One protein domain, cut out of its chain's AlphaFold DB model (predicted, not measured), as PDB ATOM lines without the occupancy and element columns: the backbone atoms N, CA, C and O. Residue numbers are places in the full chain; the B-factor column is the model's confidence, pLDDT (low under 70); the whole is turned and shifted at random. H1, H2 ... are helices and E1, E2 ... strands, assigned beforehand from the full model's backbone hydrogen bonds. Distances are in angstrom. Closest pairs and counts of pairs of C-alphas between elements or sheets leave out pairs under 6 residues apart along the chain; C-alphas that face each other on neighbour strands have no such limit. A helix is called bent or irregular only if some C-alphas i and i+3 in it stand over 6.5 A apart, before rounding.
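This is residues 241 to 436 of the 448 residues of an uncharacterized protein of Leptonema illini DSM 21528 (UniProt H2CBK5). One long, curled and twisted sheet of eight strands makes the body; helix H1 packs along it over E1, H6 sits near its E8 end, and H7 packs on H6. Toward the other end it is a run of antiparallel strands, E3 to E6, with E4 and E5 as a long hairpin. The printed part has 196 residues, with seven named helices and eight named strands in the order H1 E1 H2 E2 H3 H4 E3 E4 E5 E6 H5 E7 H6 E8 H7; the mixed sheet runs E3 E4 E5 E6 E2 E1 E7 E8, and the class is mixed, helices and strands. The whole is compact, with a radius of gyration of the C-alphas of 17.0 A and spans of 55 by 40 by 26 A.

Start at inner strands E1, residues 258 to 262, and E2, 278 to 282: they are parallel, with N 261 and O 280 at 2.7 A, within hydrogen-bond range. E7, 380 to 384, is parallel to E1 (N 260 and O 381, 2.8 A), and edge strand E8, 413 to 415, to E7 (N 414 and O 382, 2.8 A). E6, 358 to 365, is parallel to E2, with N 281 and O 363 at 2.8 A. E3, 308 to 311, E4, 316 to 330, E5, 341 to 352, and E6 form a meander, each strand the antiparallel neighbour of the one before; look at N 309 and O 318, N 324 and O 346, and N 362 and O 349, each 2.8 A. E4 bends by 75 degrees at residue 327. H1, 243 to 254, on one face of the sheet, makes two layers with it, at a height of 8.3 A over the sheet and along the strands at 11 degrees to E1 on the local plane; the closest C-alphas of H1 and E1 are those of Ser 253 and Val 259, 7.0 A apart, and those of H1 and E2 are Ser 253 and Arg 278, 6.2 A apart. H2, 269 to 273, at the sheet's level, only just touches residues 246 to 250 of H1, with 3 pairs of C-alphas within 8 A, the closest Leu 246 and Leu 271, 6.6 A. H6, 386 to 393, stands up from the sheet at 43 degrees. H7, 424 to 435, not on the sheet, touches H6 about perpendicular, at 79 degrees, closest at the C-alphas of Thr 393 and Lys 431, 4.9 A. H4, 297 to 301, and H5, 371 to 374, only graze the sheet; H3, 287 to 292, is not on it and is irregular, C-alphas 288 and 291 being 8.3 A apart. E1, H2, E2 and E7, H6, E8 are strand-helix-strand units, two parallel neighbour strands joined through a helix, and E6, H5, E7 is a split one, with E2 and E1 between its strands; each crossover is right-handed. Every O i to N i+4 pair is within hydrogen-bond range in H1, H2, H4, H6 and H7; H3 has 0 of 2, with 1 of 3 O i to N i+3 pairs, and H5 is too short for such a pair.

Find C-alpha 243 at (204.681, 121.821, 288.765), from which H1 runs 16.7 A. Strand E4 starts at C-alpha 316, (212.555, 103.667, 280.948), and runs 35.9 A; E5 spans 33.5 A and E6 20.3 A. H7, 16.7 A long, ends at C-alpha 435, (187.393, 140.723, 270.191).

The C-alphas of Lys 355 and Ala 436 are the two farthest apart, 55.7 A. The printed part has no cut; its long link is H6 to E8, residues 394 to 412. Mean pLDDT of the printed part is 93.7, and no printed residue is under 70.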
ATOM      1  N   TRP A 241     207.247 124.806 282.647       98.00
ATOM      2  CA  TRP A 241     206.164 123.940 283.099       98.00
ATOM      3  C   TRP A 241     205.742 124.338 284.509       98.00
ATOM      4  O   TRP A 241     206.588 124.504 285.389       98.00
ATOM      5  N   HIS A 242     204.436 124.413 284.754       98.38
ATOM      6  CA  HIS A 242     203.931 124.521 286.113       98.38
ATOM      7  C   HIS A 242     203.935 123.144 286.792       98.38
ATOM      8  O   HIS A 242     203.363 122.172 286.283       98.38
ATOM      9  N   LYS A 243     204.545 123.057 287.977       98.00
ATOM     10  CA  LYS A 243     204.681 121.821 288.765       98.00
ATOM     11  C   LYS A 243     203.333 121.157 289.063       98.00
ATOM     12  O   LYS A 243     203.205 119.934 288.961       98.00
ATOM     13  N   ASP A 244     202.323 121.956 289.393       97.88
ATOM     14  CA  ASP A 244     200.979 121.453 289.710       97.88
ATOM     15  C   ASP A 244     200.270 120.840 288.498       97.88
ATOM     16  O   ASP A 244     199.567 119.842 288.650       97.88
ATOM     17  N   VAL A 245     200.504 121.351 287.285       98.06
ATOM     18  CA  VAL A 245     199.953 120.738 286.066       98.06
ATOM     19  C   VAL A 245     200.602 119.394 285.787       98.06
ATOM     20  O   VAL A 245     199.882 118.430 285.541       98.06
ATOM     21  N   LEU A 246     201.928 119.281 285.905       98.38
ATOM     22  CA  LEU A 246     202.610 117.986 285.791       98.38
ATOM     23  C   LEU A 246     202.082 116.983 286.825       98.38
ATOM     24  O   LEU A 246     201.795 115.831 286.492       98.38
ATOM     25  N   SER A 247     201.899 117.435 288.066       98.25
ATOM     26  CA  SER A 247     201.371 116.606 289.153       98.25
ATOM     27  C   SER A 247     199.938 116.152 288.873       98.25
ATOM     28  O   SER A 247     199.630 114.971 289.001       98.25
ATOM     29  N   ALA A 248     199.063 117.052 288.421       98.19
ATOM     30  CA  ALA A 248     197.685 116.710 288.097       98.19
ATOM     31  C   ALA A 248     197.590 115.744 286.904       98.19
ATOM     32  O   ALA A 248     196.846 114.768 286.965       98.19
ATOM     33  N   LEU A 249     198.383 115.956 285.850       98.38
ATOM     34  CA  LEU A 249     198.436 115.063 284.688       98.38
ATOM     35  C   LEU A 249     198.948 113.665 285.053       98.38
ATOM     36  O   LEU A 249     198.431 112.673 284.540       98.38
ATOM     37  N   ARG A 250     199.917 113.567 285.972       98.00
ATOM     38  CA  ARG A 250     200.370 112.284 286.527       98.00
ATOM     39  C   ARG A 250     199.216 111.538 287.191       98.00
ATOM     40  O   ARG A 250     199.051 110.343 286.951       98.00
ATOM     41  N   GLU A 251     198.408 112.221 287.997       97.88
ATOM     42  CA  GLU A 251     197.255 111.600 288.657       97.88
ATOM     43  C   GLU A 251     196.168 111.170 287.659       97.88
ATOM     44  O   GLU A 251     195.606 110.084 287.800       97.88
ATOM     45  N   GLU A 252     195.908 111.950 286.605       96.62
ATOM     46  CA  GLU A 252     195.009 111.523 285.519       96.62
ATOM     47  C   GLU A 252     195.560 110.285 284.787       96.62
ATOM     48  O   GLU A 252     194.818 109.336 284.523       96.62
ATOM     49  N   SER A 253     196.871 110.237 284.533       96.00
ATOM     50  CA  SER A 253     197.524 109.090 283.893       96.00
ATOM     51  C   SER A 253     197.451 107.822 284.752       96.00
ATOM     52  O   SER A 253     197.103 106.756 284.240       96.00
ATOM     53  N   LYS A 254     197.667 107.931 286.073       95.25
ATOM     54  CA  LYS A 254     197.496 106.823 287.035       95.25
ATOM     55  C   LYS A 254     196.068 106.282 287.074       95.25
ATOM     56  O   LYS A 254     195.876 105.087 287.271       95.25
ATOM     57  N   ARG A 255     195.066 107.140 286.851       95.50
ATOM     58  CA  ARG A 255     193.652 106.742 286.711       95.50
ATOM     59  C   ARG A 255     193.339 106.093 285.362       95.50
ATOM     60  O   ARG A 255     192.186 105.780 285.086       95.50
ATOM     61  N   GLY A 256     194.343 105.902 284.511       95.12
ATOM     62  CA  GLY A 256     194.177 105.304 283.199       95.12
ATOM     63  C   GLY A 256     193.577 106.259 282.170       95.12
ATOM     64  O   GLY A 256     192.986 105.783 281.201       95.12
ATOM     65  N   ARG A 257     193.722 107.577 282.339       96.69
ATOM     66  CA  ARG A 257     193.388 108.528 281.275       96.69
ATOM     67  C   ARG A 257     194.588 108.800 280.376       96.69
ATOM     68  O   ARG A 257     195.731 108.822 280.828       96.69
ATOM     69  N   GLU A 258     194.318 108.989 279.093       97.56
ATOM     70  CA  GLU A 258     195.288 109.460 278.111       97.56
ATOM     71  C   GLU A 258     195.362 110.992 278.150       97.56
ATOM     72  O   GLU A 258     194.343 111.681 278.120       97.56
ATOM     73  N   VAL A 259     196.577 111.531 278.219       98.31
ATOM     74  CA  VAL A 259     196.844 112.964 278.089       98.31
ATOM     75  C   VAL A 259     196.997 113.289 276.609       98.31
ATOM     76  O   VAL A 259     197.980 112.892 275.985       98.31
ATOM     77  N   VAL A 260     196.034 114.017 276.052       98.25
ATOM     78  CA  VAL A 260     196.059 114.485 274.665       98.25
ATOM     79  C   VAL A 260     196.656 115.892 274.632       98.25
ATOM     80  O   VAL A 260     195.987 116.863 274.986       98.25
ATOM     81  N   TYR A 261     197.922 116.000 274.234       98.38
ATOM     82  CA  TYR A 261     198.643 117.259 274.094       98.38
ATOM     83  C   TYR A 261     198.418 117.851 272.697       98.38
ATOM     84  O   TYR A 261     198.990 117.403 271.698       98.38
ATOM     85  N   ILE A 262     197.564 118.871 272.637       97.69
ATOM     86  CA  ILE A 262     197.275 119.646 271.434       97.69
ATOM     87  C   ILE A 262     198.455 120.566 271.124       97.69
ATOM     88  O   ILE A 262     198.846 121.367 271.973       97.69
ATOM     89  N   ALA A 263     198.993 120.436 269.909       94.31
ATOM     90  CA  ALA A 263     200.183 121.136 269.427       94.31
ATOM     91  C   ALA A 263     201.356 121.054 270.415       94.31
ATOM     92  O   ALA A 263     202.004 122.038 270.766       94.31
ATOM     93  N   GLY A 264     201.584 119.841 270.926       93.25
ATOM     94  CA  GLY A 264     202.649 119.571 271.888       93.25
ATOM     95  C   GLY A 264     204.041 119.467 271.265       93.25
ATOM     96  O   GLY A 264     205.012 119.299 271.999       93.25
ATOM     97  N   GLY A 265     204.173 119.514 269.935       93.62
ATOM     98  CA  GLY A 265     205.436 119.346 269.222       93.62
ATOM     99  C   GLY A 265     206.248 118.164 269.753       93.62
ATOM    100  O   GLY A 265     205.833 117.012 269.715       93.62
ATOM    101  N   THR A 266     207.421 118.448 270.309       93.94
ATOM    102  CA  THR A 266     208.293 117.437 270.946       93.94
ATOM    103  C   THR A 266     208.420 117.624 272.458       93.94
ATOM    104  O   THR A 266     209.302 117.051 273.093       93.94
ATOM    105  N   ASP A 267     207.541 118.434 273.044       93.69
ATOM    106  CA  ASP A 267     207.557 118.883 274.435       93.69
ATOM    107  C   ASP A 267     206.891 117.867 275.376       93.69
ATOM    108  O   ASP A 267     205.902 118.151 276.038       93.69
ATOM    109  N   PHE A 268     207.401 116.638 275.433       95.62
ATOM    110  CA  PHE A 268     206.858 115.605 276.331       95.62
ATOM    111  C   PHE A 268     207.890 115.018 277.297       95.62
ATOM    112  O   PHE A 268     207.551 114.171 278.121       95.62
ATOM    113  N   TYR A 269     209.133 115.505 277.255       96.25
ATOM    114  CA  TYR A 269     210.202 115.075 278.156       96.25
ATOM    115  C   TYR A 269     209.787 115.188 279.632       96.25
ATOM    116  O   TYR A 269     209.822 114.201 280.367       96.25
ATOM    117  N   HIS A 270     209.289 116.356 280.056       97.00
ATOM    118  CA  HIS A 270     208.841 116.557 281.437       97.00
ATOM    119  C   HIS A 270     207.578 115.766 281.807       97.00
ATOM    120  O   HIS A 270     207.406 115.450 282.982       97.00
ATOM    121  N   LEU A 271     206.733 115.390 280.839       98.06
ATOM    122  CA  LEU A 271     205.607 114.484 281.089       98.06
ATOM    123  C   LEU A 271     206.117 113.090 281.483       98.06
ATOM    124  O   LEU A 271     205.678 112.549 282.498       98.06
ATOM    125  N   ILE A 272     207.101 112.554 280.751       97.56
ATOM    126  CA  ILE A 272     207.736 111.267 281.079       97.56
ATOM    127  C   ILE A 272     208.417 111.339 282.448       97.56
ATOM    128  O   ILE A 272     208.137 110.494 283.297       97.56
ATOM    129  N   LYS A 273     209.217 112.383 282.717       96.88
ATOM    130  CA  LYS A 273     209.854 112.576 284.037       96.88
ATOM    131  C   LYS A 273     208.846 112.649 285.184       96.88
ATOM    132  O   LYS A 273     209.117 112.183 286.286       96.88
ATOM    133  N   ALA A 274     207.680 113.248 284.942       97.25
ATOM    134  CA  ALA A 274     206.614 113.351 285.933       97.25
ATOM    135  C   ALA A 274     205.843 112.034 286.140       97.25
ATOM    136  O   ALA A 274     205.032 111.942 287.061       97.25
ATOM    137  N   GLY A 275     206.085 111.006 285.322       97.56
ATOM    138  CA  GLY A 275     205.388 109.726 285.394       97.56
ATOM    139  C   GLY A 275     204.072 109.681 284.614       97.56
ATOM    140  O   GLY A 275     203.181 108.909 284.968       97.56
ATOM    141  N   VAL A 276     203.916 110.526 283.592       98.31
ATOM    142  CA  VAL A 276     202.791 110.487 282.652       98.31
ATOM    143  C   VAL A 276     203.172 109.562 281.501       98.31
ATOM    144  O   VAL A 276     204.041 109.895 280.702       98.31
ATOM    145  N   TYR A 277     202.522 108.403 281.397       97.31
ATOM    146  CA  TYR A 277     202.923 107.358 280.440       97.31
ATOM    147  C   TYR A 277     201.858 107.030 279.393       97.31
ATOM    148  O   TYR A 277     202.032 106.114 278.603       97.31
ATOM    149  N   ARG A 278     200.740 107.752 279.360       97.88
ATOM    150  CA  ARG A 278     199.712 107.601 278.319       97.88
ATOM    151  C   ARG A 278     199.530 108.941 277.642       97.88
ATOM    152  O   ARG A 278     198.739 109.754 278.110       97.88
ATOM    153  N   ILE A 279     200.327 109.190 276.612       98.50
ATOM    154  CA  ILE A 279     200.437 110.494 275.963       98.50
ATOM    155  C   ILE A 279     200.040 110.344 274.499       98.50
ATOM    156  O   ILE A 279     200.547 109.471 273.801       98.50
ATOM    157  N   ARG A 280     199.185 111.238 274.012       98.31
ATOM    158  CA  ARG A 280     198.924 111.434 272.586       98.31
ATOM    159  C   ARG A 280     199.236 112.874 272.230       98.31
ATOM    160  O   ARG A 280     198.708 113.778 272.859       98.31
ATOM    161  N   ILE A 281     200.069 113.098 271.230       98.31
ATOM    162  CA  ILE A 281     200.438 114.427 270.748       98.31
ATOM    163  C   ILE A 281     199.801 114.608 269.378       98.31
ATOM    164  O   ILE A 281     199.987 113.764 268.504       98.31
ATOM    165  N   ILE A 282     199.053 115.694 269.196       97.56
ATOM    166  CA  ILE A 282     198.479 116.083 267.904       97.56
ATOM    167  C   ILE A 282     199.199 117.346 267.458       97.56
ATOM    168  O   ILE A 282     198.969 118.405 268.034       97.56
ATOM    169  N   ASP A 283     200.076 117.238 266.466       95.38
ATOM    170  CA  ASP A 283     200.869 118.374 265.993       95.38
ATOM    171  C   ASP A 283     201.288 118.174 264.528       95.38
ATOM    172  O   ASP A 283     201.780 117.097 264.188       95.38
ATOM    173  N   PRO A 284     201.127 119.163 263.632       91.56
ATOM    174  CA  PRO A 284     201.554 119.026 262.240       91.56
ATOM    175  C   PRO A 284     203.081 118.917 262.073       91.56
ATOM    176  O   PRO A 284     203.535 118.353 261.074       91.56
ATOM    177  N   ILE A 285     203.867 119.409 263.037       89.94
ATOM    178  CA  ILE A 285     205.333 119.483 263.058       89.94
ATOM    179  C   ILE A 285     205.865 120.108 261.763       89.94
ATOM    180  O   ILE A 285     206.181 119.418 260.783       89.94
ATOM    181  N   PHE A 286     205.941 121.438 261.752       86.62
ATOM    182  CA  PHE A 286     206.300 122.210 260.565       86.62
ATOM    183  C   PHE A 286     207.813 122.199 260.301       86.62
ATOM    184  O   PHE A 286     208.592 122.601 261.167       86.62
ATOM    185  N   PRO A 287     208.263 121.835 259.088       80.81
ATOM    186  CA  PRO A 287     209.684 121.876 258.732       80.81
ATOM    187  C   PRO A 287     210.334 123.264 258.883       80.81
ATOM    188  O   PRO A 287     211.518 123.353 259.193       80.81
ATOM    189  N   SER A 288     209.566 124.345 258.741       79.94
ATOM    190  CA  SER A 288     210.039 125.727 258.915       79.94
ATOM    191  C   SER A 288     210.222 126.146 260.384       79.94
ATOM    192  O   SER A 288     210.792 127.196 260.678       79.94
ATOM    193  N   GLN A 289     209.775 125.319 261.336       83.19
ATOM    194  CA  GLN A 289     209.720 125.633 262.767       83.19
ATOM    195  C   GLN A 289     210.642 124.755 263.627       83.19
ATOM    196  O   GLN A 289     210.472 124.667 264.842       83.19
ATOM    197  N   THR A 290     211.676 124.150 263.038       83.06
ATOM    198  CA  THR A 290     212.605 123.229 263.730       83.06
ATOM    199  C   THR A 290     213.267 123.811 264.979       83.06
ATOM    200  O   THR A 290     213.526 123.084 265.941       83.06
ATOM    201  N   LYS A 291     213.466 125.135 265.049       83.56
ATOM    202  CA  LYS A 291     213.955 125.805 266.267       83.56
ATOM    203  C   LYS A 291     213.040 125.618 267.488       83.56
ATOM    204  O   LYS A 291     213.532 125.732 268.610       83.56
ATOM    205  N   TYR A 292     211.768 125.264 267.297       82.75
ATOM    206  CA  TYR A 292     210.783 124.996 268.350       82.75
ATOM    207  C   TYR A 292     210.564 123.497 268.632       82.75
ATOM    208  O   TYR A 292     209.700 123.151 269.432       82.75
ATOM    209  N   TYR A 293     211.361 122.597 268.042       89.56
ATOM    210  CA  TYR A 293     211.307 121.150 268.307       89.56
ATOM    211  C   TYR A 293     212.646 120.607 268.801       89.56
ATOM    212  O   TYR A 293     213.681 121.174 268.481       89.56
ATOM    213  N   SER A 294     212.665 119.516 269.561       89.44
ATOM    214  CA  SER A 294     213.896 118.881 270.024       89.44
ATOM    215  C   SER A 294     214.800 118.499 268.854       89.44
ATOM    216  O   SER A 294     214.344 118.322 267.726       89.44
ATOM    217  N   GLU A 295     216.094 118.354 269.110       89.38
ATOM    218  CA  GLU A 295     217.067 117.977 268.084       89.38
ATOM    219  C   GLU A 295     216.710 116.638 267.426       89.38
ATOM    220  O   GLU A 295     216.867 116.474 266.217       89.38
ATOM    221  N   GLY A 296     216.137 115.712 268.199       90.50
ATOM    222  CA  GLY A 296     215.651 114.426 267.713       90.50
ATOM    223  C   GLY A 296     214.250 114.438 267.091       90.50
ATOM    224  O   GLY A 296     213.670 113.367 266.940       90.50
ATOM    225  N   TRP A 297     213.661 115.585 266.728       92.88
ATOM    226  CA  TRP A 297     212.272 115.628 266.235       92.88
ATOM    227  C   TRP A 297     212.015 114.714 265.030       92.88
ATOM    228  O   TRP A 297     210.990 114.041 264.989       92.88
ATOM    229  N   GLN A 298     212.956 114.625 264.082       91.75
ATOM    230  CA  GLN A 298     212.841 113.713 262.936       91.75
ATOM    231  C   GLN A 298     212.831 112.257 263.392       91.75
ATOM    232  O   GLN A 298     212.036 111.459 262.905       91.75
ATOM    233  N   TYR A 299     213.680 111.927 264.368       92.56
ATOM    234  CA  TYR A 299     213.734 110.599 264.964       92.56
ATOM    235  C   TYR A 299     212.418 110.244 265.659       92.56
ATOM    236  O   TYR A 299     211.988 109.101 265.597       92.56
ATOM    237  N   LEU A 300     211.720 111.204 266.265       93.50
ATOM    238  CA  LEU A 300     210.441 110.951 266.936       93.50
ATOM    239  C   LEU A 300     209.298 110.589 265.973       93.50
ATOM    240  O   LEU A 300     208.408 109.830 266.362       93.50
ATOM    241  N   ILE A 301     209.333 111.098 264.736       91.44
ATOM    242  CA  ILE A 301     208.240 110.960 263.756       91.44
ATOM    243  C   ILE A 301     208.541 110.014 262.582       91.44
ATOM    244  O   ILE A 301     207.683 109.817 261.720       91.44
ATOM    245  N   ASP A 302     209.748 109.451 262.513       89.50
ATOM    246  CA  ASP A 302     210.122 108.454 261.504       89.50
ATOM    247  C   ASP A 302     209.402 107.106 261.747       89.50
ATOM    248  O   ASP A 302     208.978 106.779 262.855       89.50
ATOM    249  N   CYS A 303     209.263 106.294 260.697       87.75
ATOM    250  CA  CYS A 303     208.603 104.988 260.707       87.75
ATOM    251  C   CYS A 303     209.570 103.789 260.820       87.75
ATOM    252  O   CYS A 303     209.155 102.654 260.576       87.75
ATOM    253  N   SER A 304     210.851 103.979 261.147       87.56
ATOM    254  CA  SER A 304     211.809 102.867 261.321       87.56
ATOM    255  C   SER A 304     211.452 102.000 262.544       87.56
ATOM    256  O   SER A 304     211.531 102.439 263.688       87.56
ATOM    257  N   ALA A 305     210.995 100.772 262.325       86.06
ATOM    258  CA  ALA A 305     210.536  99.905 263.411       86.06
ATOM    259  C   ALA A 305     211.661  99.554 264.401       86.06
ATOM    260  O   ALA A 305     212.806  99.355 264.002       86.06
ATOM    261  N   GLY A 306     211.320  99.438 265.689       89.12
ATOM    262  CA  GLY A 306     212.238  98.964 266.727       89.12
ATOM    263  C   GLY A 306     213.207 100.005 267.291       89.12
ATOM    264  O   GLY A 306     213.861  99.695 268.280       89.12
ATOM    265  N   ASP A 307     213.276 101.209 266.714       95.38
ATOM    266  CA  ASP A 307     214.062 102.337 267.236       95.38
ATOM    267  C   ASP A 307     213.789 102.567 268.743       95.38
ATOM    268  O   ASP A 307     212.652 102.425 269.203       95.38
ATOM    269  N   GLU A 308     214.824 102.920 269.514       96.69
ATOM    270  CA  GLU A 308     214.763 103.071 270.973       96.69
ATOM    271  C   GLU A 308     215.269 104.430 271.470       96.69
ATOM    272  O   GLU A 308     216.287 104.938 271.004       96.69
ATOM    273  N   ILE A 309     214.617 104.961 272.508       97.50
ATOM    274  CA  ILE A 309     215.092 106.102 273.298       97.50
ATOM    275  C   ILE A 309     215.209 105.672 274.758       97.50
ATOM    276  O   ILE A 309     214.223 105.248 275.362       97.50
ATOM    277  N   ARG A 310     216.403 105.796 275.340       97.25
ATOM    278  CA  ARG A 310     216.685 105.371 276.719       97.25
ATOM    279  C   ARG A 310     216.669 106.546 277.690       97.25
ATOM    280  O   ARG A 310     217.489 107.455 277.587       97.25
ATOM    281  N   PHE A 311     215.775 106.484 278.669       97.12
ATOM    282  CA  PHE A 311     215.687 107.404 279.799       97.12
ATOM    283  C   PHE A 311     216.411 106.771 280.989       97.12
ATOM    284  O   PHE A 311     215.845 105.942 281.702       97.12
ATOM    285  N   ALA A 312     217.694 107.101 281.157       93.81
ATOM    286  CA  ALA A 312     218.556 106.442 282.139       93.81
ATOM    287  C   ALA A 312     218.136 106.721 283.593       93.81
ATOM    288  O   ALA A 312     218.109 105.796 284.401       93.81
ATOM    289  N   GLU A 313     217.776 107.969 283.914       93.19
ATOM    290  CA  GLU A 313     217.353 108.381 285.262       93.19
ATOM    291  C   GLU A 313     216.035 107.706 285.665       93.19
ATOM    292  O   GLU A 313     215.917 107.146 286.754       93.19
ATOM    293  N   GLU A 314     215.055 107.701 284.761       95.25
ATOM    294  CA  GLU A 314     213.736 107.106 284.985       95.25
ATOM    295  C   GLU A 314     213.733 105.580 284.810       95.25
ATOM    296  O   GLU A 314     212.744 104.927 285.139       95.25
ATOM    297  N   LYS A 315     214.834 105.010 284.297       96.56
ATOM    298  CA  LYS A 315     214.979 103.599 283.914       96.56
ATOM    299  C   LYS A 315     213.872 103.129 282.964       96.56
ATOM    300  O   LYS A 315     213.308 102.048 283.123       96.56
ATOM    301  N   LEU A 316     213.563 103.956 281.968       97.75
ATOM    302  CA  LEU A 316     212.555 103.667 280.948       97.75
ATOM    303  C   LEU A 316     213.196 103.556 279.567       97.75
ATOM    304  O   LEU A 316     214.179 104.227 279.253       97.75
ATOM    305  N   THR A 317     212.588 102.751 278.704       98.06
ATOM    306  CA  THR A 317     212.896 102.718 277.273       98.06
ATOM    307  C   THR A 317     211.634 103.004 276.479       98.06
ATOM    308  O   THR A 317     210.626 102.322 276.637       98.06
ATOM    309  N   LEU A 318     211.682 103.995 275.594       97.75
ATOM    310  CA  LEU A 318     210.664 104.177 274.566       97.75
ATOM    311  C   LEU A 318     211.090 103.355 273.359       97.75
ATOM    312  O   LEU A 318     212.127 103.642 272.774       97.75
ATOM    313  N   ARG A 319     210.299 102.359 272.972       97.12
ATOM    314  CA  ARG A 319     210.551 101.534 271.785       97.12
ATOM    315  C   ARG A 319     209.479 101.781 270.737       97.12
ATOM    316  O   ARG A 319     208.290 101.643 271.033       97.12
ATOM    317  N   ARG A 320     209.873 102.111 269.507       95.62
ATOM    318  CA  ARG A 320     208.931 102.345 268.409       95.62
ATOM    319  C   ARG A 320     208.213 101.044 268.059       95.62
ATOM    320  O   ARG A 320     208.820 100.098 267.556       95.62
ATOM    321  N   GLY A 321     206.918 101.000 268.365       90.62
ATOM    322  CA  GLY A 321     206.079  99.811 268.249       90.62
ATOM    323  C   GLY A 321     205.287  99.745 266.948       90.62
ATOM    324  O   GLY A 321     205.135  98.662 266.390       90.62
ATOM    325  N   ALA A 322     204.793 100.882 266.457       92.94
ATOM    326  CA  ALA A 322     203.989 100.940 265.241       92.94
ATOM    327  C   ALA A 322     204.174 102.270 264.502       92.94
ATOM    328  O   ALA A 322     204.431 103.306 265.113       92.94
ATOM    329  N   CYS A 323     204.006 102.235 263.178       94.75
ATOM    330  CA  CYS A 323     203.880 103.432 262.353       94.75
ATOM    331  C   CYS A 323     202.773 103.241 261.316       94.75
ATOM    332  O   CYS A 323     202.784 102.260 260.570       94.75
ATOM    333  N   LYS A 324     201.846 104.195 261.227       95.31
ATOM    334  CA  LYS A 324     200.790 104.229 260.211       95.31
ATOM    335  C   LYS A 324     200.914 105.502 259.385       95.31
ATOM    336  O   LYS A 324     200.809 106.597 259.922       95.31
ATOM    337  N   LYS A 325     201.088 105.368 258.071       94.00
ATOM    338  CA  LYS A 325     201.060 106.502 257.135       94.00
ATOM    339  C   LYS A 325     199.609 106.839 256.783       94.00
ATOM    340  O   LYS A 325     198.828 105.934 256.504       94.00
ATOM    341  N   LEU A 326     199.258 108.123 256.813       91.06
ATOM    342  CA  LEU A 326     197.901 108.635 256.582       91.06
ATOM    343  C   LEU A 326     197.772 109.460 255.290       91.06
ATOM    344  O   LEU A 326     196.726 110.051 255.046       91.06
ATOM    345  N   GLY A 327     198.828 109.514 254.474       91.75
ATOM    346  CA  GLY A 327     198.918 110.389 253.306       91.75
ATOM    347  C   GLY A 327     199.754 111.629 253.610       91.75
ATOM    348  O   GLY A 327     200.747 111.542 254.332       91.75
ATOM    349  N   SER A 328     199.366 112.771 253.056       93.19
ATOM    350  CA  SER A 328     200.050 114.054 253.231       93.19
ATOM    351  C   SER A 328     199.064 115.210 253.179       93.19
ATOM    352  O   SER A 328     198.009 115.098 252.559       93.19
ATOM    353  N   PHE A 329     199.432 116.330 253.784       91.25
ATOM    354  CA  PHE A 329     198.706 117.588 253.687       91.25
ATOM    355  C   PHE A 329     199.653 118.699 253.246       91.25
ATOM    356  O   PHE A 329     200.844 118.661 253.551       91.25
ATOM    357  N   THR A 330     199.130 119.677 252.518       89.44
ATOM    358  CA  THR A 330     199.900 120.841 252.077       89.44
ATOM    359  C   THR A 330     199.561 122.020 252.970       89.44
ATOM    360  O   THR A 330     198.390 122.254 253.264       89.44
ATOM    361  N   THR A 331     200.583 122.728 253.437       87.00
ATOM    362  CA  THR A 331     200.402 123.970 254.181       87.00
ATOM    363  C   THR A 331     200.087 125.116 253.227       87.00
ATOM    364  O   THR A 331     200.473 125.093 252.055       87.00
ATOM    365  N   ASP A 332     199.458 126.163 253.750       84.62
ATOM    366  CA  ASP A 332     199.605 127.483 253.145       84.62
ATOM    367  C   ASP A 332     201.066 127.953 253.245       84.62
ATOM    368  O   ASP A 332     201.943 127.229 253.735       84.62
ATOM    369  N   GLU A 333     201.339 129.147 252.732       84.75
ATOM    370  CA  GLU A 333     202.662 129.754 252.837       84.75
ATOM    371  C   GLU A 333     203.052 129.903 254.316       84.75
ATOM    372  O   GLU A 333     202.330 130.523 255.102       84.75
ATOM    373  N   LEU A 334     204.154 129.263 254.714       81.50
ATOM    374  CA  LEU A 334     204.682 129.348 256.071       81.50
ATOM    375  C   LEU A 334     205.592 130.577 256.215       81.50
ATOM    376  O   LEU A 334     205.782 131.364 255.294       81.50
ATOM    377  N   SER A 335     206.186 130.754 257.395       76.62
ATOM    378  CA  SER A 335     207.053 131.902 257.702       76.62
ATOM    379  C   SER A 335     208.322 132.008 256.845       76.62
ATOM    380  O   SER A 335     209.006 133.023 256.908       76.62
ATOM    381  N   ASP A 336     208.678 130.956 256.112       82.06
ATOM    382  CA  ASP A 336     209.779 130.937 255.145       82.06
ATOM    383  C   ASP A 336     209.351 131.372 253.732       82.06
ATOM    384  O   ASP A 336     210.196 131.441 252.845       82.06
ATOM    385  N   GLY A 337     208.072 131.701 253.523       85.38
ATOM    386  CA  GLY A 337     207.537 132.060 252.212       85.38
ATOM    387  C   GLY A 337     207.231 130.849 251.327       85.38
ATOM    388  O   GLY A 337     206.936 131.018 250.147       85.38
ATOM    389  N   GLU A 338     207.294 129.626 251.865       88.81
ATOM    390  CA  GLU A 338     207.097 128.400 251.092       88.81
ATOM    391  C   GLU A 338     205.870 127.605 251.552       88.81
ATOM    392  O   GLU A 338     205.469 127.607 252.720       88.81
ATOM    393  N   LYS A 339     205.270 126.874 250.607       91.12
ATOM    394  CA  LYS A 339     204.273 125.840 250.902       91.12
ATOM    395  C   LYS A 339     204.979 124.509 251.076       91.12
ATOM    396  O   LYS A 339     205.781 124.113 250.236       91.12
ATOM    397  N   HIS A 340     204.609 123.771 252.113       88.75
ATOM    398  CA  HIS A 340     205.218 122.485 252.426       88.75
ATOM    399  C   HIS A 340     204.198 121.366 252.287       88.75
ATOM    400  O   HIS A 340     203.098 121.448 252.829       88.75
ATOM    401  N   THR A 341     204.572 120.277 251.616       92.69
ATOM    402  CA  THR A 341     203.814 119.022 251.679       92.69
ATOM    403  C   THR A 341     204.354 118.173 252.819       92.69
ATOM    404  O   THR A 341     205.486 117.693 252.797       92.69
ATOM    405  N   ILE A 342     203.519 117.976 253.831       92.00
ATOM    406  CA  ILE A 342     203.862 117.301 255.068       92.00
ATOM    407  C   ILE A 342     203.219 115.907 255.091       92.00
ATOM    408  O   ILE A 342     201.998 115.801 254.957       92.00
ATOM    409  N   PRO A 343     203.988 114.818 255.287       92.62
ATOM    410  CA  PRO A 343     203.413 113.486 255.417       92.62
ATOM    411  C   PRO A 343     202.663 113.348 256.745       92.62
ATOM    412  O   PRO A 343     203.223 113.584 257.816       92.62
ATOM    413  N   GLY A 344     201.410 112.909 256.674       94.81
ATOM    414  CA  GLY A 344     200.613 112.537 257.833       94.81
ATOM    415  C   GLY A 344     201.009 111.149 258.325       94.81
ATOM    416  O   GLY A 344     201.020 110.183 257.555       94.81
ATOM    417  N   VAL A 345     201.329 111.034 259.610       95.19
ATOM    418  CA  VAL A 345     201.756 109.775 260.234       95.19
ATOM    419  C   VAL A 345     201.173 109.632 261.634       95.19
ATOM    420  O   VAL A 345     200.943 110.625 262.320       95.19
ATOM    421  N   ILE A 346     200.959 108.387 262.054       97.06
ATOM    422  CA  ILE A 346     200.774 108.018 263.454       97.06
ATOM    423  C   ILE A 346     201.953 107.150 263.865       97.06
ATOM    424  O   ILE A 346     202.112 106.061 263.314       97.06
ATOM    425  N   VAL A 347     202.760 107.612 264.816       96.88
ATOM    426  CA  VAL A 347     203.893 106.853 265.365       96.88
ATOM    427  C   VAL A 347     203.595 106.493 266.811       96.88
ATOM    428  O   VAL A 347     203.270 107.364 267.608       96.88
ATOM    429  N   GLU A 348     203.714 105.218 267.162       97.50
ATOM    430  CA  GLU A 348     203.564 104.751 268.539       97.50
ATOM    431  C   GLU A 348     204.924 104.360 269.115       97.50
ATOM    432  O   GLU A 348     205.611 103.474 268.598       97.50
ATOM    433  N   TRP A 349     205.265 104.971 270.242       97.94
ATOM    434  CA  TRP A 349     206.379 104.599 271.098       97.94
ATOM    435  C   TRP A 349     205.839 103.919 272.349       97.94
ATOM    436  O   TRP A 349     205.171 104.552 273.161       97.94
ATOM    437  N   LYS A 350     206.129 102.633 272.530       97.88
ATOM    438  CA  LYS A 350     205.792 101.908 273.759       97.88
ATOM    439  C   LYS A 350     206.775 102.293 274.851       97.88
ATOM    440  O   LYS A 350     207.978 102.253 274.616       97.88
ATOM    441  N   ILE A 351     206.275 102.626 276.034       97.94
ATOM    442  CA  ILE A 351     207.099 102.908 277.212       97.94
ATOM    443  C   ILE A 351     207.285 101.597 277.971       97.94
ATOM    444  O   ILE A 351     206.309 100.985 278.410       97.94
ATOM    445  N   ILE A 352     208.535 101.171 278.094       98.06
ATOM    446  CA  ILE A 352     208.958  99.913 278.704       98.06
ATOM    447  C   ILE A 352     209.737 100.239 279.980       98.06
ATOM    448  O   ILE A 352     210.642 101.074 279.942       98.06
ATOM    449  N   ASP A 353     209.369  99.611 281.096       97.19
ATOM    450  CA  ASP A 353     210.074  99.753 282.373       97.19
ATOM    451  C   ASP A 353     211.366  98.918 282.442       97.19
ATOM    452  O   ASP A 353     211.717  98.177 281.519       97.19
ATOM    453  N   ASP A 354     212.080  99.021 283.561       95.06
ATOM    454  CA  ASP A 354     213.322  98.285 283.821       95.06
ATOM    455  C   ASP A 354     213.139  96.763 283.938       95.06
ATOM    456  O   ASP A 354     214.116  96.015 283.885       95.06
ATOM    457  N   LYS A 355     211.891  96.290 284.032       95.94
ATOM    458  CA  LYS A 355     211.513  94.869 284.033       95.94
ATOM    459  C   LYS A 355     211.095  94.375 282.649       95.94
ATOM    460  O   LYS A 355     210.677  93.227 282.513       95.94
ATOM    461  N   GLY A 356     211.177  95.220 281.621       94.69
ATOM    462  CA  GLY A 356     210.764  94.878 280.263       94.69
ATOM    463  C   GLY A 356     209.247  94.900 280.047       94.69
ATOM    464  O   GLY A 356     208.776  94.459 278.995       94.69
ATOM    465  N   LYS A 357     208.460  95.411 281.001       96.88
ATOM    466  CA  LYS A 357     207.002  95.497 280.895       96.88
ATOM    467  C   LYS A 357     206.596  96.798 280.209       96.88
ATOM    468  O   LYS A 357     207.047  97.880 280.568       96.88
ATOM    469  N   ALA A 358     205.676  96.702 279.250       96.50
ATOM    470  CA  ALA A 358     205.029  97.877 278.676       96.50
ATOM    471  C   ALA A 358     204.065  98.501 279.699       96.50
ATOM    472  O   ALA A 358     203.106  97.857 280.132       96.50
ATOM    473  N   ILE A 359     204.321  99.751 280.079       96.25
ATOM    474  CA  ILE A 359     203.547 100.492 281.089       96.25
ATOM    475  C   ILE A 359     202.725 101.642 280.495       96.25
ATOM    476  O   ILE A 359     201.939 102.272 281.200       96.25
ATOM    477  N   GLY A 360     202.880 101.906 279.198       96.69
ATOM    478  CA  GLY A 360     202.159 102.956 278.496       96.69
ATOM    479  C   GLY A 360     202.709 103.210 277.095       96.69
ATOM    480  O   GLY A 360     203.468 102.398 276.559       96.69
ATOM    481  N   SER A 361     202.328 104.333 276.500       97.62
ATOM    482  CA  SER A 361     202.799 104.757 275.187       97.62
ATOM    483  C   SER A 361     202.787 106.276 275.003       97.62
ATOM    484  O   SER A 361     202.029 107.007 275.649       97.62
ATOM    485  N   VAL A 362     203.637 106.734 274.084       98.06
ATOM    486  CA  VAL A 362     203.571 108.053 273.453       98.06
ATOM    487  C   VAL A 362     203.129 107.854 272.009       98.06
ATOM    488  O   VAL A 362     203.805 107.173 271.237       98.06
ATOM    489  N   ILE A 363     201.994 108.436 271.642       97.75
ATOM    490  CA  ILE A 363     201.443 108.392 270.289       97.75
ATOM    491  C   ILE A 363     201.605 109.766 269.654       97.75
ATOM    492  O   ILE A 363     201.117 110.761 270.176       97.75
ATOM    493  N   TYR A 364     202.256 109.803 268.504       96.25
ATOM    494  CA  TYR A 364     202.448 110.988 267.687       96.25
ATOM    495  C   TYR A 364     201.486 110.985 266.515       96.25
ATOM    496  O   TYR A 364     201.646 110.163 265.623       96.25
ATOM    497  N   GLU A 365     200.525 111.903 266.485       96.81
ATOM    498  CA  GLU A 365     199.648 112.140 265.338       96.81
ATOM    499  C   GLU A 365     200.078 113.400 264.591       96.81
ATOM    500  O   GLU A 365     199.810 114.525 265.021       96.81
ATOM    501  N   ARG A 366     200.707 113.210 263.430       95.19
ATOM    502  CA  ARG A 366     201.144 114.319 262.590       95.19
ATOM    503  C   ARG A 366     200.001 114.842 261.728       95.19
ATOM    504  O   ARG A 366     199.762 114.325 260.636       95.19
ATOM    505  N   ARG A 367     199.271 115.831 262.246       94.19
ATOM    506  CA  ARG A 367     198.138 116.511 261.590       94.19
ATOM    507  C   ARG A 367     197.780 117.808 262.318       94.19
ATOM    508  O   ARG A 367     198.185 118.016 263.457       94.19
ATOM    509  N   PHE A 368     196.931 118.622 261.698       92.25
ATOM    510  CA  PHE A 368     196.283 119.739 262.382       92.25
ATOM    511  C   PHE A 368     195.269 119.256 263.427       92.25
ATOM    512  O   PHE A 368     194.542 118.274 263.218       92.25
ATOM    513  N   ALA A 369     195.202 119.980 264.543       94.62
ATOM    514  CA  ALA A 369     194.094 119.869 265.476       94.62
ATOM    515  C   ALA A 369     192.810 120.424 264.839       94.62
ATOM    516  O   ALA A 369     192.843 121.313 263.990       94.62
ATOM    517  N   THR A 370     191.668 119.894 265.256       94.44
ATOM    518  CA  THR A 370     190.337 120.247 264.758       94.44
ATOM    519  C   THR A 370     189.406 120.561 265.924       94.44
ATOM    520  O   THR A 370     189.654 120.149 267.056       94.44
ATOM    521  N   GLN A 371     188.265 121.199 265.651       94.62
ATOM    522  CA  GLN A 371     187.233 121.461 266.665       94.62
ATOM    523  C   GLN A 371     186.817 120.191 267.433       94.62
ATOM    524  O   GLN A 371     186.484 120.257 268.615       94.62
ATOM    525  N   LYS A 372     186.845 119.024 266.772       94.69
ATOM    526  CA  LYS A 372     186.461 117.735 267.366       94.69
ATOM    527  C   LYS A 372     187.464 117.235 268.407       94.69
ATOM    528  O   LYS A 372     187.076 116.461 269.281       94.69
ATOM    529  N   ASP A 373     188.720 117.673 268.341       95.56
ATOM    530  CA  ASP A 373     189.755 117.286 269.306       95.56
ATOM    531  C   ASP A 373     189.529 117.927 270.687       95.56
ATOM    532  O   ASP A 373     189.997 117.401 271.688       95.56
ATOM    533  N   PHE A 374     188.720 118.990 270.764       94.94
ATOM    534  CA  PHE A 374     188.286 119.631 272.011       94.94
ATOM    535  C   PHE A 374     186.977 119.038 272.568       94.94
ATOM    536  O   PHE A 374     186.235 119.695 273.298       94.94
ATOM    537  N   SER A 375     186.654 117.797 272.202       89.62
ATOM    538  CA  SER A 375     185.530 117.057 272.784       89.62
ATOM    539  C   SER A 375     185.933 116.381 274.097       89.62
ATOM    540  O   SER A 375     187.082 115.989 274.290       89.62
ATOM    541  N   VAL A 376     184.976 116.222 275.015       79.88
ATOM    542  CA  VAL A 376     185.197 115.495 276.271       79.88
ATOM    543  C   VAL A 376     185.034 114.002 276.012       79.88
ATOM    544  O   VAL A 376     183.966 113.547 275.602       79.88
ATOM    545  N   LYS A 377     186.089 113.227 276.282       89.56
ATOM    546  CA  LYS A 377     186.044 111.759 276.302       89.56
ATOM    547  C   LYS A 377     186.391 111.265 277.701       89.56
ATOM    548  O   LYS A 377     187.281 111.807 278.347       89.56
ATOM    549  N   LYS A 378     185.678 110.243 278.187       87.31
ATOM    550  CA  LYS A 378     185.784 109.770 279.585       87.31
ATOM    551  C   LYS A 378     187.195 109.308 279.971       87.31
ATOM    552  O   LYS A 378     187.574 109.391 281.142       87.31
ATOM    553  N   ASP A 379     187.941 108.817 278.995       92.88
ATOM    554  CA  ASP A 379     189.273 108.234 279.098       92.88
ATOM    555  C   ASP A 379     190.393 109.190 278.659       92.88
ATOM    556  O   ASP A 379     191.548 108.772 278.598       92.88
ATOM    557  N   GLN A 380     190.089 110.463 278.382       95.12
ATOM    558  CA  GLN A 380     191.071 111.451 277.932       95.12
ATOM    559  C   GLN A 380     191.027 112.730 278.773       95.12
ATOM    560  O   GLN A 380     189.990 113.124 279.305       95.12
ATOM    561  N   VAL A 381     192.171 113.403 278.864       97.00
ATOM    562  CA  VAL A 381     192.281 114.788 279.332       97.00
ATOM    563  C   VAL A 381     193.068 115.609 278.322       97.00
ATOM    564  O   VAL A 381     193.975 115.089 277.672       97.00
ATOM    565  N   LEU A 382     192.728 116.889 278.187       98.19
ATOM    566  CA  LEU A 382     193.367 117.777 277.221       98.19
ATOM    567  C   LEU A 382     194.502 118.554 277.880       98.19
ATOM    568  O   LEU A 382     194.332 119.092 278.974       98.19
ATOM    569  N   LEU A 383     195.631 118.635 277.188       98.62
ATOM    570  CA  LEU A 383     196.776 119.465 277.528       98.62
ATOM    571  C   LEU A 383     197.092 120.391 276.350       98.62
ATOM    572  O   LEU A 383     197.029 119.976 275.196       98.62
ATOM    573  N   ILE A 384     197.442 121.638 276.638       98.06
ATOM    574  CA  ILE A 384     197.856 122.629 275.643       98.06
ATOM    575  C   ILE A 384     198.904 123.575 276.249       98.06
ATOM    576  O   ILE A 384     198.972 123.725 277.471       98.06
ATOM    577  N   SER A 385     199.739 124.219 275.434       97.06
ATOM    578  CA  SER A 385     200.597 125.305 275.926       97.06
ATOM    579  C   SER A 385     199.811 126.620 276.006       97.06
ATOM    580  O   SER A 385     198.762 126.767 275.384       97.06
ATOM    581  N   PHE A 386     200.288 127.598 276.774       97.19
ATOM    582  CA  PHE A 386     199.624 128.898 276.879       97.19
ATOM    583  C   PHE A 386     199.612 129.667 275.547       97.19
ATOM    584  O   PHE A 386     198.623 130.327 275.229       97.19
ATOM    585  N   ASN A 387     200.678 129.549 274.748       93.12
ATOM    586  CA  ASN A 387     200.739 130.122 273.402       93.12
ATOM    587  C   ASN A 387     199.627 129.559 272.520       93.12
ATOM    588  O   ASN A 387     198.852 130.317 271.940       93.12
ATOM    589  N   GLU A 388     199.507 128.232 272.493       94.75
ATOM    590  CA  GLU A 388     198.501 127.564 271.669       94.75
ATOM    591  C   GLU A 388     197.088 127.799 272.200       94.75
ATOM    592  O   GLU A 388     196.166 128.002 271.413       94.75
ATOM    593  N   LEU A 389     196.911 127.891 273.524       96.62
ATOM    594  CA  LEU A 389     195.650 128.312 274.133       96.62
ATOM    595  C   LEU A 389     195.194 129.677 273.594       96.62
ATOM    596  O   LEU A 389     194.013 129.869 273.298       96.62
ATOM    597  N   ALA A 390     196.116 130.632 273.472       93.88
ATOM    598  CA  ALA A 390     195.795 131.943 272.932       93.88
ATOM    599  C   ALA A 390     195.367 131.860 271.457       93.88
ATOM    600  O   ALA A 390     194.391 132.507 271.096       93.88
ATOM    601  N   TYR A 391     196.000 131.024 270.627       92.88
ATOM    602  CA  TYR A 391     195.593 130.847 269.226       92.88
ATOM    603  C   TYR A 391     194.257 130.112 269.052       92.88
ATOM    604  O   TYR A 391     193.471 130.466 268.174       92.88
ATOM    605  N   VAL A 392     193.950 129.114 269.889       94.56
ATOM    606  CA  VAL A 392     192.658 128.397 269.815       94.56
ATOM    607  C   VAL A 392     191.495 129.212 270.375       94.56
ATOM    608  O   VAL A 392     190.338 128.886 270.120       94.56
ATOM    609  N   THR A 393     191.780 130.249 271.164       94.19
ATOM    610  CA  THR A 393     190.760 131.166 271.691       94.19
ATOM    611  C   THR A 393     190.699 132.496 270.939       94.19
ATOM    612  O   THR A 393     189.717 133.217 271.100       94.19
ATOM    613  N   ASP A 394     191.680 132.815 270.088       90.12
ATOM    614  CA  ASP A 394     191.646 133.996 269.223       90.12
ATOM    615  C   ASP A 394     190.576 133.823 268.133       90.12
ATOM    616  O   ASP A 394     190.554 132.844 267.391       90.12
ATOM    617  N   ALA A 395     189.659 134.786 268.050       81.12
ATOM    618  CA  ALA A 395     188.610 134.817 267.034       81.12
ATOM    619  C   ALA A 395     188.980 135.674 265.812       81.12
ATOM    620  O   ALA A 395     188.160 135.829 264.906       81.12
ATOM    621  N   GLY A 396     190.165 136.284 265.817       80.12
ATOM    622  CA  GLY A 396     190.707 137.044 264.705       80.12
ATOM    623  C   GLY A 396     191.415 136.169 263.663       80.12
ATOM    624  O   GLY A 396     191.489 134.949 263.807       80.12
ATOM    625  N   PRO A 397     192.005 136.790 262.625       76.75
ATOM    626  CA  PRO A 397     192.629 136.077 261.502       76.75
ATOM    627  C   PRO A 397     193.828 135.191 261.866       76.75
ATOM    628  O   PRO A 397     194.207 134.337 261.079       76.75
ATOM    629  N   ALA A 398     194.447 135.415 263.030       77.19
ATOM    630  CA  ALA A 398     195.573 134.606 263.498       77.19
ATOM    631  C   ALA A 398     195.129 133.391 264.328       77.19
ATOM    632  O   ALA A 398     195.960 132.551 264.668       77.19
ATOM    633  N   GLY A 399     193.848 133.314 264.697       85.50
ATOM    634  CA  GLY A 399     193.309 132.187 265.441       85.50
ATOM    635  C   GLY A 399     193.167 130.941 264.574       85.50
ATOM    636  O   GLY A 399     193.079 131.011 263.351       85.50
ATOM    637  N   TRP A 400     193.084 129.774 265.207       90.38
ATOM    638  CA  TRP A 400     192.994 128.483 264.500       90.38
ATOM    639  C   TRP A 400     191.599 128.159 263.945       90.38
ATOM    640  O   TRP A 400     191.314 127.012 263.602       90.38
ATOM    641  N   GLY A 401     190.688 129.134 263.924       89.38
ATOM    642  CA  GLY A 401     189.290 128.921 263.538       89.38
ATOM    643  C   GLY A 401     188.500 128.040 264.516       89.38
ATOM    644  O   GLY A 401     187.400 127.593 264.187       89.38
ATOM    645  N   MET A 402     189.045 127.783 265.709       92.69
ATOM    646  CA  MET A 402     188.356 127.058 266.773       92.69
ATOM    647  C   MET A 402     187.323 127.957 267.451       92.69
ATOM    648  O   MET A 402     187.480 129.173 267.555       92.69
ATOM    649  N   ASP A 403     186.261 127.342 267.957       92.88
ATOM    650  CA  ASP A 403     185.207 128.039 268.675       92.88
ATOM    651  C   ASP A 403     185.021 127.469 270.083       92.88
ATOM    652  O   ASP A 403     184.347 126.450 270.279       92.88
ATOM    653  N   ALA A 404     185.583 128.170 271.071       93.50
ATOM    654  CA  ALA A 404     185.449 127.831 272.486       93.50
ATOM    655  C   ALA A 404     183.990 127.836 272.987       93.50
ATOM    656  O   ALA A 404     183.659 127.145 273.950       93.50
ATOM    657  N   GLU A 405     183.077 128.555 272.324       94.25
ATOM    658  CA  GLU A 405     181.653 128.558 272.689       94.25
ATOM    659  C   GLU A 405     180.964 127.239 272.309       94.25
ATOM    660  O   GLU A 405     179.966 126.870 272.931       94.25
ATOM    661  N   LYS A 406     181.526 126.483 271.357       94.38
ATOM    662  CA  LYS A 406     181.032 125.160 270.943       94.38
ATOM    663  C   LYS A 406     181.637 124.006 271.743       94.38
ATOM    664  O   LYS A 406     181.234 122.863 271.546       94.38
ATOM    665  N   TRP A 407     182.597 124.271 272.627       94.88
ATOM    666  CA  TRP A 407     183.162 123.230 273.485       94.88
ATOM    667  C   TRP A 407     182.148 122.746 274.534       94.88
ATOM    668  O   TRP A 407     181.251 123.513 274.917       94.88
ATOM    669  N   PRO A 408     182.267 121.494 275.014       95.00
ATOM    670  CA  PRO A 408     181.447 120.987 276.111       95.00
ATOM    671  C   PRO A 408     181.569 121.855 277.370       95.00
ATOM    672  O   PRO A 408     182.611 122.454 277.626       95.00
ATOM    673  N   SER A 409     180.500 121.952 278.161       94.06
ATOM    674  CA  SER A 409     180.494 122.767 279.386       94.06
ATOM    675  C   SER A 409     181.390 122.203 280.490       94.06
ATOM    676  O   SER A 409     181.893 122.964 281.309       94.06
ATOM    677  N   ASP A 410     181.596 120.890 280.495       93.56
ATOM    678  CA  ASP A 410     182.438 120.139 281.426       93.56
ATOM    679  C   ASP A 410     183.879 119.946 280.921       93.56
ATOM    680  O   ASP A 410     184.652 119.188 281.512       93.56
ATOM    681  N   ILE A 411     184.263 120.632 279.837       94.81
ATOM    682  CA  ILE A 411     185.621 120.559 279.306       94.81
ATOM    683  C   ILE A 411     186.645 121.010 280.356       94.81
ATOM    684  O   ILE A 411     186.478 122.033 281.024       94.81
ATOM    685  N   LYS A 412     187.731 120.244 280.469       94.31
ATOM    686  CA  LYS A 412     188.863 120.526 281.351       94.31
ATOM    687  C   LYS A 412     190.146 120.556 280.525       94.31
ATOM    688  O   LYS A 412     190.588 119.515 280.039       94.31
ATOM    689  N   LEU A 413     190.735 121.741 280.377       97.31
ATOM    690  CA  LEU A 413     192.016 121.949 279.704       97.31
ATOM    691  C   LEU A 413     193.112 122.150 280.744       97.31
ATOM    692  O   LEU A 413     193.108 123.133 281.484       97.31
ATOM    693  N   TYR A 414     194.076 121.241 280.780       98.50
ATOM    694  CA  TYR A 414     195.355 121.492 281.423       98.50
ATOM    695  C   TYR A 414     196.189 122.393 280.518       98.50
ATOM    696  O   TYR A 414     196.261 122.179 279.310       98.50
ATOM    697  N   VAL A 415     196.815 123.413 281.096       98.44
ATOM    698  CA  VAL A 415     197.647 124.352 280.344       98.44
ATOM    699  C   VAL A 415     199.037 124.308 280.940       98.44
ATOM    700  O   VAL A 415     199.175 124.561 282.131       98.44
ATOM    701  N   LYS A 416     200.054 123.993 280.137       97.81
ATOM    702  CA  LYS A 416     201.439 123.764 280.585       97.81
ATOM    703  C   LYS A 416     201.933 124.791 281.617       97.81
ATOM    704  O   LYS A 416     202.571 124.408 282.595       97.81
ATOM    705  N   GLN A 417     201.640 126.074 281.403       98.00
ATOM    706  CA  GLN A 417     202.105 127.181 282.242       98.00
ATOM    707  C   GLN A 417     201.164 127.561 283.394       98.00
ATOM    708  O   GLN A 417     201.543 128.377 284.236       98.00
ATOM    709  N   LEU A 418     199.940 127.032 283.437       98.00
ATOM    710  CA  LEU A 418     198.971 127.430 284.455       98.00
ATOM    711  C   LEU A 418     199.038 126.528 285.683       98.00
ATOM    712  O   LEU A 418     199.285 125.337 285.564       98.00
ATOM    713  N   ARG A 419     198.754 127.063 286.871       95.31
ATOM    714  CA  ARG A 419     198.734 126.263 288.112       95.31
ATOM    715  C   ARG A 419     197.554 125.304 288.237       95.31
ATOM    716  O   ARG A 419     197.588 124.350 289.005       95.31
ATOM    717  N   ARG A 420     196.492 125.550 287.472       94.88
ATOM    718  CA  ARG A 420     195.268 124.746 287.464       94.88
ATOM    719  C   ARG A 420     194.721 124.612 286.055       94.88
ATOM    720  O   ARG A 420     194.943 125.470 285.204       94.88
ATOM    721  N   SER A 421     193.969 123.539 285.830       96.62
ATOM    722  CA  SER A 421     193.180 123.399 284.611       96.62
ATOM    723  C   SER A 421     192.124 124.499 284.515       96.62
ATOM    724  O   SER A 421     191.557 124.899 285.534       96.62
ATOM    725  N   ILE A 422     191.802 124.896 283.293       97.50
ATOM    726  CA  ILE A 422     190.750 125.859 282.976       97.50
ATOM    727  C   ILE A 422     189.569 125.169 282.291       97.50
ATOM    728  O   ILE A 422     189.711 124.061 281.763       97.50
ATOM    729  N   GLY A 423     188.403 125.813 282.317       96.38
ATOM    730  CA  GLY A 423     187.198 125.320 281.664       96.38
ATOM    731  C   GLY A 423     186.737 126.218 280.522       96.38
ATOM    732  O   GLY A 423     187.408 127.167 280.109       96.38
ATOM    733  N   LYS A 424     185.531 125.928 280.026       96.62
ATOM    734  CA  LYS A 424     184.894 126.692 278.947       96.62
ATOM    735  C   LYS A 424     184.802 128.190 279.255       96.62
ATOM    736  O   LYS A 424     185.027 129.005 278.365       96.62
ATOM    737  N   THR A 425     184.480 128.559 280.496       97.06
ATOM    738  CA  THR A 425     184.295 129.962 280.896       97.06
ATOM    739  C   THR A 425     185.561 130.786 280.684       97.06
ATOM    740  O   THR A 425     185.491 131.852 280.074       97.06
ATOM    741  N   GLU A 426     186.718 130.290 281.121       97.81
ATOM    742  CA  GLU A 426     188.002 130.961 280.919       97.81
ATOM    743  C   GLU A 426     188.324 131.133 279.431       97.81
ATOM    744  O   GLU A 426     188.684 132.224 278.990       97.81
ATOM    745  N   CYS A 427     188.124 130.083 278.633       97.12
ATOM    746  CA  CYS A 427     188.395 130.114 277.197       97.12
ATOM    747  C   CYS A 427     187.465 131.082 276.447       97.12
ATOM    748  O   CYS A 427     187.908 131.812 275.560       97.12
ATOM    749  N   VAL A 428     186.187 131.156 276.834       96.88
ATOM    750  CA  VAL A 428     185.239 132.146 276.299       96.88
ATOM    751  C   VAL A 428     185.628 133.566 276.719       96.88
ATOM    752  O   VAL A 428     185.520 134.487 275.911       96.88
ATOM    753  N   ASN A 429     186.119 133.769 277.944       96.88
ATOM    754  CA  ASN A 429     186.617 135.076 278.378       96.88
ATOM    755  C   ASN A 429     187.852 135.512 277.578       96.88
ATOM    756  O   ASN A 429     187.926 136.676 277.183       96.88
ATOM    757  N   MET A 430     188.779 134.599 277.270       96.06
ATOM    758  CA  MET A 430     189.906 134.882 276.367       96.06
ATOM    759  C   MET A 430     189.423 135.249 274.955       96.06
ATOM    760  O   MET A 430     189.859 136.261 274.407       96.06
ATOM    761  N   LYS A 431     188.448 134.510 274.407       94.50
ATOM    762  CA  LYS A 431     187.830 134.817 273.104       94.50
ATOM    763  C   LYS A 431     187.186 136.202 273.072       94.50
ATOM    764  O   LYS A 431     187.351 136.943 272.106       94.50
ATOM    765  N   LYS A 432     186.453 136.576 274.127       94.31
ATOM    766  CA  LYS A 432     185.862 137.918 274.265       94.31
ATOM    767  C   LYS A 432     186.936 138.997 274.339       94.31
ATOM    768  O   LYS A 432     186.814 140.010 273.662       94.31
ATOM    769  N   ALA A 433     188.011 138.740 275.084       93.62
ATOM    770  CA  ALA A 433     189.133 139.662 275.191       93.62
ATOM    771  C   ALA A 433     189.816 139.914 273.838       93.62
ATOM    772  O   ALA A 433     190.130 141.054 273.524       93.62
ATOM    773  N   ALA A 434     189.984 138.873 273.014       90.56
ATOM    774  CA  ALA A 434     190.544 138.996 271.665       90.56
ATOM    775  C   ALA A 434     189.665 139.825 270.705       90.56
ATOM    776  O   ALA A 434     190.173 140.385 269.737       90.56
ATOM    777  N   LYS A 435     188.354 139.920 270.971       91.31
ATOM    778  CA  LYS A 435     187.393 140.723 270.191       91.31
ATOM    779  C   LYS A 435     187.182 142.138 270.731       91.31
ATOM    780  O   LYS A 435     186.499 142.928 270.081       91.31
ATOM    781  N   ALA A 436     187.680 142.441 271.925       92.69
ATOM    782  CA  ALA A 436     187.496 143.747 272.540       92.69
ATOM    783  C   ALA A 436     188.214 144.840 271.718       92.69
ATOM    784  O   ALA A 436     189.210 144.545 271.053       92.69
TER     785      ALA A 436